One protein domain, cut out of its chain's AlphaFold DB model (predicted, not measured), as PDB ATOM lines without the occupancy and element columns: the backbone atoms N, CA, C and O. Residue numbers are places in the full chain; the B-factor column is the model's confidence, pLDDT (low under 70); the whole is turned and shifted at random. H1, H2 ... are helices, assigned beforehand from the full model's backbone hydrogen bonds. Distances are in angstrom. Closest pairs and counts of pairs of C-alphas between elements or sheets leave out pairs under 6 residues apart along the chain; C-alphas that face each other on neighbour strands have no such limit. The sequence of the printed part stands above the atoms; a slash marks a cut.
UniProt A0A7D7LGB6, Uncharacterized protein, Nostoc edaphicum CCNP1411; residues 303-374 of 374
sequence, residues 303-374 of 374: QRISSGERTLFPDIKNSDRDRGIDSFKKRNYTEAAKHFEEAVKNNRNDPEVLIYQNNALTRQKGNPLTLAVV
ATOM      1  N   GLN A 303     -34.589  53.274 -11.828       52.41
ATOM      2  CA  GLN A 303     -34.591  52.958 -13.267       52.41
ATOM      3  C   GLN A 303     -34.104  51.536 -13.563       52.41
ATOM      4  O   GLN A 303     -34.205  51.084 -14.697       52.41
ATOM      5  N   ARG A 304     -33.610  50.823 -12.545       52.94
ATOM      6  CA  ARG A 304     -32.973  49.507 -12.691       52.94
ATOM      7  C   ARG A 304     -33.742  48.364 -12.038       52.94
ATOM      8  O   ARG A 304     -33.228  47.270 -11.992       52.94
ATOM      9  N   ILE A 305     -34.913  48.628 -11.461       63.47
ATOM     10  CA  ILE A 305     -35.620  47.651 -10.626       63.47
ATOM     11  C   ILE A 305     -37.112  47.729 -10.905       63.47
ATOM     12  O   ILE A 305     -37.623  48.822 -11.136       63.47
ATOM     13  N   SER A 306     -37.843  46.624 -10.907       73.88
ATOM     14  CA  SER A 306     -39.300  46.670 -11.047       73.88
ATOM     15  C   SER A 306     -39.985  45.552 -10.293       73.88
ATOM     16  O   SER A 306     -39.485  44.431 -10.237       73.88
ATOM     17  N   SER A 307     -41.151  45.881  -9.748       73.38
ATOM     18  CA  SER A 307     -42.081  44.972  -9.092       73.38
ATOM     19  C   SER A 307     -43.202  44.502 -10.029       73.38
ATOM     20  O   SER A 307     -44.129  43.821  -9.594       73.38
ATOM     21  N   GLY A 308     -43.114  44.802 -11.325       78.12
ATOM     22  CA  GLY A 308     -44.136  44.464 -12.317       78.12
ATOM     23  C   GLY A 308     -44.664  45.664 -13.094       78.12
ATOM     24  O   GLY A 308     -45.567  45.516 -13.903       78.12
ATOM     25  N   GLU A 309     -44.128  46.861 -12.871       80.19
ATOM     26  CA  GLU A 309     -44.547  48.107 -13.517       80.19
ATOM     27  C   GLU A 309     -43.802  48.397 -14.824       80.19
ATOM     28  O   GLU A 309     -44.165  49.329 -15.540       80.19
ATOM     29  N   ARG A 310     -42.751  47.652 -15.166       82.00
ATOM     30  CA  ARG A 310     -42.010  47.841 -16.421       82.00
ATOM     31  C   ARG A 310     -41.284  46.577 -16.837       82.00
ATOM     32  O   ARG A 310     -41.112  45.658 -16.054       82.00
ATOM     33  N   THR A 311     -40.817  46.578 -18.073       84.56
ATOM     34  CA  THR A 311     -39.918  45.553 -18.586       84.56
ATOM     35  C   THR A 311     -38.480  45.836 -18.143       84.56
ATOM     36  O   THR A 311     -38.009  46.963 -18.309       84.56
ATOM     37  N   LEU A 312     -37.779  44.826 -17.629       77.50
ATOM     38  CA  LEU A 312     -36.365  44.892 -17.235       77.50
ATOM     39  C   LEU A 312     -35.438  44.167 -18.203       77.50
ATOM     40  O   LEU A 312     -34.332  44.646 -18.442       77.50
ATOM     41  N   PHE A 313     -35.898  43.071 -18.811       77.19
ATOM     42  CA  PHE A 313     -35.147  42.361 -19.847       77.19
ATOM     43  C   PHE A 313     -35.849  42.526 -21.205       77.19
ATOM     44  O   PHE A 313     -36.546  41.617 -21.666       77.19
ATOM     45  N   PRO A 314     -35.707  43.692 -21.870       75.06
ATOM     46  CA  PRO A 314     -36.415  43.990 -23.118       75.06
ATOM     47  C   PRO A 314     -36.011  43.070 -24.277       75.06
ATOM     48  O   PRO A 314     -36.799  42.873 -25.203       75.06
ATOM     49  N   ASP A 315     -34.820  42.470 -24.206       76.69
ATOM     50  CA  ASP A 315     -34.325  41.513 -25.198       76.69
ATOM     51  C   ASP A 315     -35.116  40.191 -25.184       76.69
ATOM     52  O   ASP A 315     -35.177  39.483 -26.192       76.69
ATOM     53  N   ILE A 316     -35.784  39.878 -24.068       74.62
ATOM     54  CA  ILE A 316     -36.705  38.747 -23.946       74.62
ATOM     55  C   ILE A 316     -38.106  39.235 -24.335       74.62
ATOM     56  O   ILE A 316     -38.769  39.968 -23.595       74.62
ATOM     57  N   LYS A 317     -38.577  38.838 -25.520       81.44
ATOM     58  CA  LYS A 317     -39.929  39.180 -25.986       81.44
ATOM     59  C   LYS A 317     -40.967  38.284 -25.318       81.44
ATOM     60  O   LYS A 317     -40.972  37.077 -25.547       81.44
ATOM     61  N   ASN A 318     -41.879  38.883 -24.555       85.00
ATOM     62  CA  ASN A 318     -42.961  38.175 -23.881       85.00
ATOM     63  C   ASN A 318     -44.224  39.055 -23.836       85.00
ATOM     64  O   ASN A 318     -44.302  40.003 -23.060       85.00
ATOM     65  N   SER A 319     -45.212  38.761 -24.687       90.38
ATOM     66  CA  SER A 319     -46.422  39.591 -24.803       90.38
ATOM     67  C   SER A 319     -47.360  39.457 -23.600       90.38
ATOM     68  O   SER A 319     -48.061  40.412 -23.265       90.38
ATOM     69  N   ASP A 320     -47.353  38.305 -22.925       94.00
ATOM     70  CA  ASP A 320     -48.097  38.083 -21.683       94.00
ATOM     71  C   ASP A 320     -47.492  38.862 -20.518       94.00
ATOM     72  O   ASP A 320     -48.228  39.473 -19.745       94.00
ATOM     73  N   ARG A 321     -46.155  38.940 -20.437       92.62
ATOM     74  CA  ARG A 321     -45.473  39.828 -19.483       92.62
ATOM     75  C   ARG A 321     -45.948  41.265 -19.663       92.62
ATOM     76  O   ARG A 321     -46.325  41.901 -18.686       92.62
ATOM     77  N   ASP A 322     -45.948  41.770 -20.894       93.44
ATOM     78  CA  ASP A 322     -46.281  43.172 -21.164       93.44
ATOM     79  C   ASP A 322     -47.757  43.474 -20.825       93.44
ATOM     80  O   ASP A 322     -48.056  44.495 -20.199       93.44
ATOM     81  N   ARG A 323     -48.679  42.540 -21.111       95.44
ATOM     82  CA  ARG A 323     -50.082  42.613 -20.649       95.44
ATOM     83  C   ARG A 323     -50.209  42.580 -19.124       95.44
ATOM     84  O   ARG A 323     -51.027  43.310 -18.551       95.44
ATOM     85  N   GLY A 324     -49.410  41.741 -18.468       94.88
ATOM     86  CA  GLY A 324     -49.326  41.670 -17.012       94.88
ATOM     87  C   GLY A 324     -48.855  42.987 -16.412       94.88
ATOM     88  O   GLY A 324     -49.498  43.494 -15.496       94.88
ATOM     89  N   ILE A 325     -47.823  43.602 -16.997       93.12
ATOM     90  CA  ILE A 325     -47.290  44.904 -16.586       93.12
ATOM     91  C   ILE A 325     -48.353  46.000 -16.703       93.12
ATOM     92  O   ILE A 325     -48.563  46.777 -15.770       93.12
ATOM     93  N   ASP A 326     -49.067  46.064 -17.829       94.25
ATOM     94  CA  ASP A 326     -50.117  47.066 -18.032       94.25
ATOM     95  C   ASP A 326     -51.276  46.921 -17.039       94.25
ATOM     96  O   ASP A 326     -51.833  47.921 -16.572       94.25
ATOM     97  N   SER A 327     -51.635  45.685 -16.688       93.94
ATOM     98  CA  SER A 327     -52.628  45.403 -15.647       93.94
ATOM     99  C   SER A 327     -52.110  45.770 -14.254       93.94
ATOM    100  O   SER A 327     -52.849  46.352 -13.452       93.94
ATOM    101  N   PHE A 328     -50.832  45.502 -13.986       89.00
ATOM    102  CA  PHE A 328     -50.178  45.802 -12.717       89.00
ATOM    103  C   PHE A 328     -50.117  47.315 -12.464       89.00
ATOM    104  O   PHE A 328     -50.535  47.773 -11.401       89.00
ATOM    105  N   LYS A 329     -49.734  48.120 -13.471       84.31
ATOM    106  CA  LYS A 329     -49.745  49.600 -13.408       84.31
ATOM    107  C   LYS A 329     -51.113  50.177 -13.048       84.31
ATOM    108  O   LYS A 329     -51.209  51.183 -12.349       84.31
ATOM    109  N   LYS A 330     -52.188  49.539 -13.519       87.56
ATOM    110  CA  LYS A 330     -53.579  49.930 -13.237       87.56
ATOM    111  C   LYS A 330     -54.069  49.452 -11.865       87.56
ATOM    112  O   LYS A 330     -55.248  49.618 -11.562       87.56
ATOM    113  N   ARG A 331     -53.198  48.842 -11.048       82.56
ATOM    114  CA  ARG A 331     -53.519  48.193  -9.764       82.56
ATOM    115  C   ARG A 331     -54.552  47.063  -9.893       82.56
ATOM    116  O   ARG A 331     -55.182  46.678  -8.911       82.56
ATOM    117  N   ASN A 332     -54.719  46.501 -11.093       91.31
ATOM    118  CA  ASN A 332     -55.578  45.343 -11.331       91.31
ATOM    119  C   ASN A 332     -54.777  44.053 -11.112       91.31
ATOM    120  O   ASN A 332     -54.436  43.338 -12.056       91.31
ATOM    121  N   TYR A 333     -54.438  43.781  -9.851       87.88
ATOM    122  CA  TYR A 333     -53.522  42.697  -9.486       87.88
ATOM    123  C   TYR A 333     -54.056  41.302  -9.823       87.88
ATOM    124  O   TYR A 333     -53.278  40.419 -10.166       87.88
ATOM    125  N   THR A 334     -55.378  41.112  -9.795       92.31
ATOM    126  CA  THR A 334     -56.018  39.854 -10.202       92.31
ATOM    127  C   THR A 334     -55.750  39.541 -11.673       92.31
ATOM    128  O   THR A 334     -55.420  38.407 -12.006       92.31
ATOM    129  N   GLU A 335     -55.877  40.533 -12.555       94.69
ATOM    130  CA  GLU A 335     -55.645  40.332 -13.989       94.69
ATOM    131  C   GLU A 335     -54.148  40.294 -14.319       94.69
ATOM    132  O   GLU A 335     -53.708  39.475 -15.123       94.69
ATOM    133  N   ALA A 336     -53.343  41.094 -13.614       94.50
ATOM    134  CA  ALA A 336     -51.888  41.034 -13.706       94.50
ATOM    135  C   ALA A 336     -51.349  39.637 -13.356       94.50
ATOM    136  O   ALA A 336     -50.535  39.092 -14.096       94.50
ATOM    137  N   ALA A 337     -51.844  39.024 -12.272       93.44
ATOM    138  CA  ALA A 337     -51.422  37.692 -11.843       93.44
ATOM    139  C   ALA A 337     -51.718  36.612 -12.895       93.44
ATOM    140  O   ALA A 337     -50.875  35.742 -13.112       93.44
ATOM    141  N   LYS A 338     -52.868  36.686 -13.583       96.31
ATOM    142  CA  LYS A 338     -53.208  35.756 -14.675       96.31
ATOM    143  C   LYS A 338     -52.245  35.886 -15.848       96.31
ATOM    144  O   LYS A 338     -51.708  34.885 -16.308       96.31
ATOM    145  N   HIS A 339     -51.988  37.111 -16.299       97.31
ATOM    146  CA  HIS A 339     -51.074  37.337 -17.417       97.31
ATOM    147  C   HIS A 339     -49.633  36.946 -17.077       97.31
ATOM    148  O   HIS A 339     -48.952  36.346 -17.900       97.31
ATOM    149  N   PHE A 340     -49.163  37.199 -15.852       94.88
ATOM    150  CA  PHE A 340     -47.849  36.711 -15.436       94.88
ATOM    151  C   PHE A 340     -47.802  35.182 -15.309       94.88
ATOM    152  O   PHE A 340     -46.793  34.580 -15.664       94.88
ATOM    153  N   GLU A 341     -48.886  34.525 -14.888       94.12
ATOM    154  CA  GLU A 341     -48.981  33.060 -14.917       94.12
ATOM    155  C   GLU A 341     -48.885  32.504 -16.349       94.12
ATOM    156  O   GLU A 341     -48.182  31.521 -16.589       94.12
ATOM    157  N   GLU A 342     -49.561  33.136 -17.312       95.31
ATOM    158  CA  GLU A 342     -49.450  32.810 -18.741       95.31
ATOM    159  C   GLU A 342     -48.016  33.029 -19.250       95.31
ATOM    160  O   GLU A 342     -47.447  32.155 -19.911       95.31
ATOM    161  N   ALA A 343     -47.380  34.130 -18.847       92.81
ATOM    162  CA  ALA A 343     -45.997  34.449 -19.186       92.81
ATOM    163  C   ALA A 343     -45.002  33.399 -18.653       92.81
ATOM    164  O   ALA A 343     -44.098  32.985 -19.383       92.81
ATOM    165  N   VAL A 344     -45.201  32.913 -17.421       89.50
ATOM    166  CA  VAL A 344     -44.408  31.831 -16.809       89.50
ATOM    167  C   VAL A 344     -44.618  30.504 -17.537       89.50
ATOM    168  O   VAL A 344     -43.664  29.752 -17.737       89.50
ATOM    169  N   LYS A 345     -45.849  30.190 -17.968       90.38
ATOM    170  CA  LYS A 345     -46.122  28.975 -18.759       90.38
ATOM    171  C   LYS A 345     -45.368  28.993 -20.090       90.38
ATOM    172  O   LYS A 345     -44.848  27.950 -20.484       90.38
ATOM    173  N   ASN A 346     -45.283  30.160 -20.727       84.75
ATOM    174  CA  ASN A 346     -44.620  30.348 -22.016       84.75
ATOM    175  C   ASN A 346     -43.088  30.336 -21.913       84.75
ATOM    176  O   ASN A 346     -42.427  29.779 -22.788       84.75
ATOM    177  N   ASN A 347     -42.512  30.889 -20.841       80.25
ATOM    178  CA  ASN A 347     -41.080  30.793 -20.564       80.25
ATOM    179  C   ASN A 347     -40.806  30.648 -19.060       80.25
ATOM    180  O   ASN A 347     -40.671  31.627 -18.332       80.25
ATOM    181  N   ARG A 348     -40.659  29.401 -18.602       80.44
ATOM    182  CA  ARG A 348     -40.450  29.081 -17.178       80.44
ATOM    183  C   ARG A 348     -39.098  29.518 -16.618       80.44
ATOM    184  O   ARG A 348     -38.941  29.524 -15.404       80.44
ATOM    185  N   ASN A 349     -38.132  29.832 -17.480       77.94
ATOM    186  CA  ASN A 349     -36.778  30.215 -17.077       77.94
ATOM    187  C   ASN A 349     -36.566  31.730 -17.101       77.94
ATOM    188  O   ASN A 349     -35.451  32.181 -16.861       77.94
ATOM    189  N   ASP A 350     -37.602  32.504 -17.421       77.81
ATOM    190  CA  ASP A 350     -37.550  33.954 -17.365       77.81
ATOM    191  C   ASP A 350     -37.703  34.407 -15.898       77.81
ATOM    192  O   ASP A 350     -38.781  34.256 -15.306       77.81
ATOM    193  N   PRO A 351     -36.627  34.916 -15.267       74.88
ATOM    194  CA  PRO A 351     -36.667  35.303 -13.864       74.88
ATOM    195  C   PRO A 351     -37.583  36.510 -13.622       74.88
ATOM    196  O   PRO A 351     -38.107  36.649 -12.517       74.88
ATOM    197  N   GLU A 352     -37.821  37.353 -14.634       84.25
ATOM    198  CA  GLU A 352     -38.645  38.558 -14.509       84.25
ATOM    199  C   GLU A 352     -40.109  38.204 -14.241       84.25
ATOM    200  O   GLU A 352     -40.717  38.673 -13.278       84.25
ATOM    201  N   VAL A 353     -40.669  37.308 -15.054       88.44
ATOM    202  CA  VAL A 353     -42.092  36.941 -14.983       88.44
ATOM    203  C   VAL A 353     -42.430  36.106 -13.752       88.44
ATOM    204  O   VAL A 353     -43.524  36.246 -13.209       88.44
ATOM    205  N   LEU A 354     -41.491  35.285 -13.270       83.94
ATOM    206  CA  LEU A 354     -41.652  34.526 -12.025       83.94
ATOM    207  C   LEU A 354     -41.781  35.459 -10.821       83.94
ATOM    208  O   LEU A 354     -42.602  35.243  -9.927       83.94
ATOM    209  N   ILE A 355     -40.970  36.512 -10.805       78.75
ATOM    210  CA  ILE A 355     -40.983  37.505  -9.741       78.75
ATOM    211  C   ILE A 355     -42.250  38.369  -9.840       78.75
ATOM    212  O   ILE A 355     -42.969  38.514  -8.852       78.75
ATOM    213  N   TYR A 356     -42.611  38.844 -11.034       90.00
ATOM    214  CA  TYR A 356     -43.815  39.662 -11.226       90.00
ATOM    215  C   TYR A 356     -45.112  38.918 -10.910       90.00
ATOM    216  O   TYR A 356     -46.032  39.496 -10.327       90.00
ATOM    217  N   GLN A 357     -45.182  37.624 -11.233       89.50
ATOM    218  CA  GLN A 357     -46.312  36.785 -10.847       89.50
ATOM    219  C   GLN A 357     -46.488  36.775  -9.328       89.50
ATOM    220  O   GLN A 357     -47.593  37.008  -8.830       89.50
ATOM    221  N   ASN A 358     -45.399  36.544  -8.594       80.94
ATOM    222  CA  ASN A 358     -45.431  36.553  -7.137       80.94
ATOM    223  C   ASN A 358     -45.889  37.914  -6.608       80.94
ATOM    224  O   ASN A 358     -46.769  37.960  -5.756       80.94
ATOM    225  N   ASN A 359     -45.406  39.017  -7.175       83.12
ATOM    226  CA  ASN A 359     -45.798  40.366  -6.755       83.12
ATOM    227  C   ASN A 359     -47.284  40.638  -6.935       83.12
ATOM    228  O   ASN A 359     -47.935  41.175  -6.037       83.12
ATOM    229  N   ALA A 360     -47.828  40.261  -8.092       86.94
ATOM    230  CA  ALA A 360     -49.239  40.440  -8.391       86.94
ATOM    231  C   ALA A 360     -50.112  39.622  -7.432       86.94
ATOM    232  O   ALA A 360     -51.082  40.145  -6.884       86.94
ATOM    233  N   LEU A 361     -49.731  38.371  -7.152       85.19
ATOM    234  CA  LEU A 361     -50.431  37.519  -6.189       85.19
ATOM    235  C   LEU A 361     -50.365  38.076  -4.764       85.19
ATOM    236  O   LEU A 361     -51.351  37.993  -4.027       85.19
ATOM    237  N   THR A 362     -49.232  38.649  -4.361       71.25
ATOM    238  CA  THR A 362     -49.086  39.228  -3.022       71.25
ATOM    239  C   THR A 362     -49.975  40.464  -2.875       71.25
ATOM    240  O   THR A 362     -50.831  40.500  -1.986       71.25
ATOM    241  N   ARG A 363     -49.920  41.397  -3.839       77.94
ATOM    242  CA  ARG A 363     -50.793  42.583  -3.877       77.94
ATOM    243  C   ARG A 363     -52.282  42.221  -3.949       77.94
ATOM    244  O   ARG A 363     -53.096  42.873  -3.299       77.94
ATOM    245  N   GLN A 364     -52.647  41.156  -4.670       79.50
ATOM    246  CA  GLN A 364     -54.019  40.634  -4.717       79.50
ATOM    247  C   GLN A 364     -54.509  40.150  -3.346       79.50
ATOM    248  O   GLN A 364     -55.661  40.383  -2.984       79.50
ATOM    249  N   LYS A 365     -53.645  39.494  -2.565       75.19
ATOM    250  CA  LYS A 365     -53.970  38.992  -1.219       75.19
ATOM    251  C   LYS A 365     -54.066  40.102  -0.163       75.19
ATOM    252  O   LYS A 365     -54.294  39.796   1.003       75.19
ATOM    253  N   GLY A 366     -53.875  41.369  -0.548       58.34
ATOM    254  CA  GLY A 366     -53.846  42.507   0.373       58.34
ATOM    255  C   GLY A 366     -52.626  42.508   1.298       58.34
ATOM    256  O   GLY A 366     -52.579  43.283   2.247       58.34
ATOM    257  N   ASN A 367     -51.647  41.641   1.026       55.06
ATOM    258  CA  ASN A 367     -50.380  41.585   1.732       55.06
ATOM    259  C   ASN A 367     -49.357  42.319   0.844       55.06
ATOM    260  O   ASN A 367     -49.148  41.888  -0.280       55.06
ATOM    261  N   PRO A 368     -48.792  43.468   1.230       53.69
ATOM    262  CA  PRO A 368     -48.154  44.380   0.269       53.69
ATOM    263  C   PRO A 368     -46.756  43.971  -0.243       53.69
ATOM    264  O   PRO A 368     -46.197  44.657  -1.094       53.69
ATOM    265  N   LEU A 369     -46.223  42.830   0.186       49.38
ATOM    266  CA  LEU A 369     -44.850  42.401  -0.088       49.38
ATOM    267  C   LEU A 369     -44.566  41.975  -1.540       49.38
ATOM    268  O   LEU A 369     -44.866  40.861  -1.968       49.38
ATOM    269  N   THR A 370     -43.927  42.870  -2.292       52.53
ATOM    270  CA  THR A 370     -43.467  42.638  -3.667       52.53
ATOM    271  C   THR A 370     -41.951  42.429  -3.720       52.53
ATOM    272  O   THR A 370     -41.178  43.131  -3.076       52.53
ATOM    273  N   LEU A 371     -41.518  41.421  -4.468       52.09
ATOM    274  CA  LEU A 371     -40.138  41.114  -4.823       52.09
ATOM    275  C   LEU A 371     -39.790  41.843  -6.117       52.09
ATOM    276  O   LEU A 371     -40.422  41.603  -7.128       52.09
ATOM    277  N   ALA A 372     -38.786  42.703  -6.148       54.59
ATOM    278  CA  ALA A 372     -38.431  43.382  -7.389       54.59
ATOM    279  C   ALA A 372     -37.267  42.681  -8.116       54.59
ATOM    280  O   ALA A 372     -36.378  42.113  -7.483       54.59
ATOM    281  N   VAL A 373     -37.276  42.710  -9.447       48.31
ATOM    282  CA  VAL A 373     -36.200  42.194 -10.316       48.31
ATOM    283  C   VAL A 373     -35.204  43.337 -10.567       48.31
ATOM    284  O   VAL A 373     -35.650  44.477 -10.688       48.31
ATOM    285  N   VAL A 374     -33.894  43.057 -10.629       53.56
ATOM    286  CA  VAL A 374     -32.788  44.041 -10.786       53.56
ATOM    287  C   VAL A 374     -32.075  43.886 -12.125       53.56
ATOM    288  O   VAL A 374     -31.932  42.720 -12.557       53.56
TER     289      VAL A 374
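Overview. This is residues 303 to 374 of the 374 residues of an uncharacterized protein of Nostoc edaphicum CCNP1411 (UniProt A0A7D7LGB6). H2 runs between H1 and H3 in a small up-and-down bundle of three helices, each running against the one before it, their centres making a triangle. A long stretch with no named element, residues 303 to 318, leads into H1, and the first and last printed residues, Gln 303 and Val 374, lie on the side away from H2, their C-alphas 9.4 A apart. The 72 printed residues hold H1, H2 and H3 in that order and no named strand; the class is all helix. The whole is compact, with a radius of gyration of the C-alphas of 10.5 A and spans of 32 by 25 by 19 A.

Along the chain. H2, residues 333 to 346, measures 19.7 A from first to last C-alpha. H3, residues 351 to 364, measures 20.3 A and ends at C-alpha 364 (-54.019, 40.634, -4.717). H1, residues 319 to 329, measures 15.5 A and begins at C-alpha 319 (-46.422, 39.591, -24.803).

Arrangement. H2 and H3, a helical hairpin, touch at a shallow tilt of 25 degrees, opposite ways; their closest C-alphas, of Phe 340 and Gln 357, are 4.8 A apart. H1 and H2, also a hairpin, touch at 19 degrees, a shallow tilt, opposite ways, closest at the C-alphas of Gly 324 and Ala 336, 4.2 A. H1 and H3 are close but not clearly touching. In H1, H2 and H3 every O i to N i+4 pair is within hydrogen-bond range.

Size, cuts and confidence. The printed part has no cut, and both links between helices are tight. Residues 303 to 305 and 366 to 374 have pLDDT under 70.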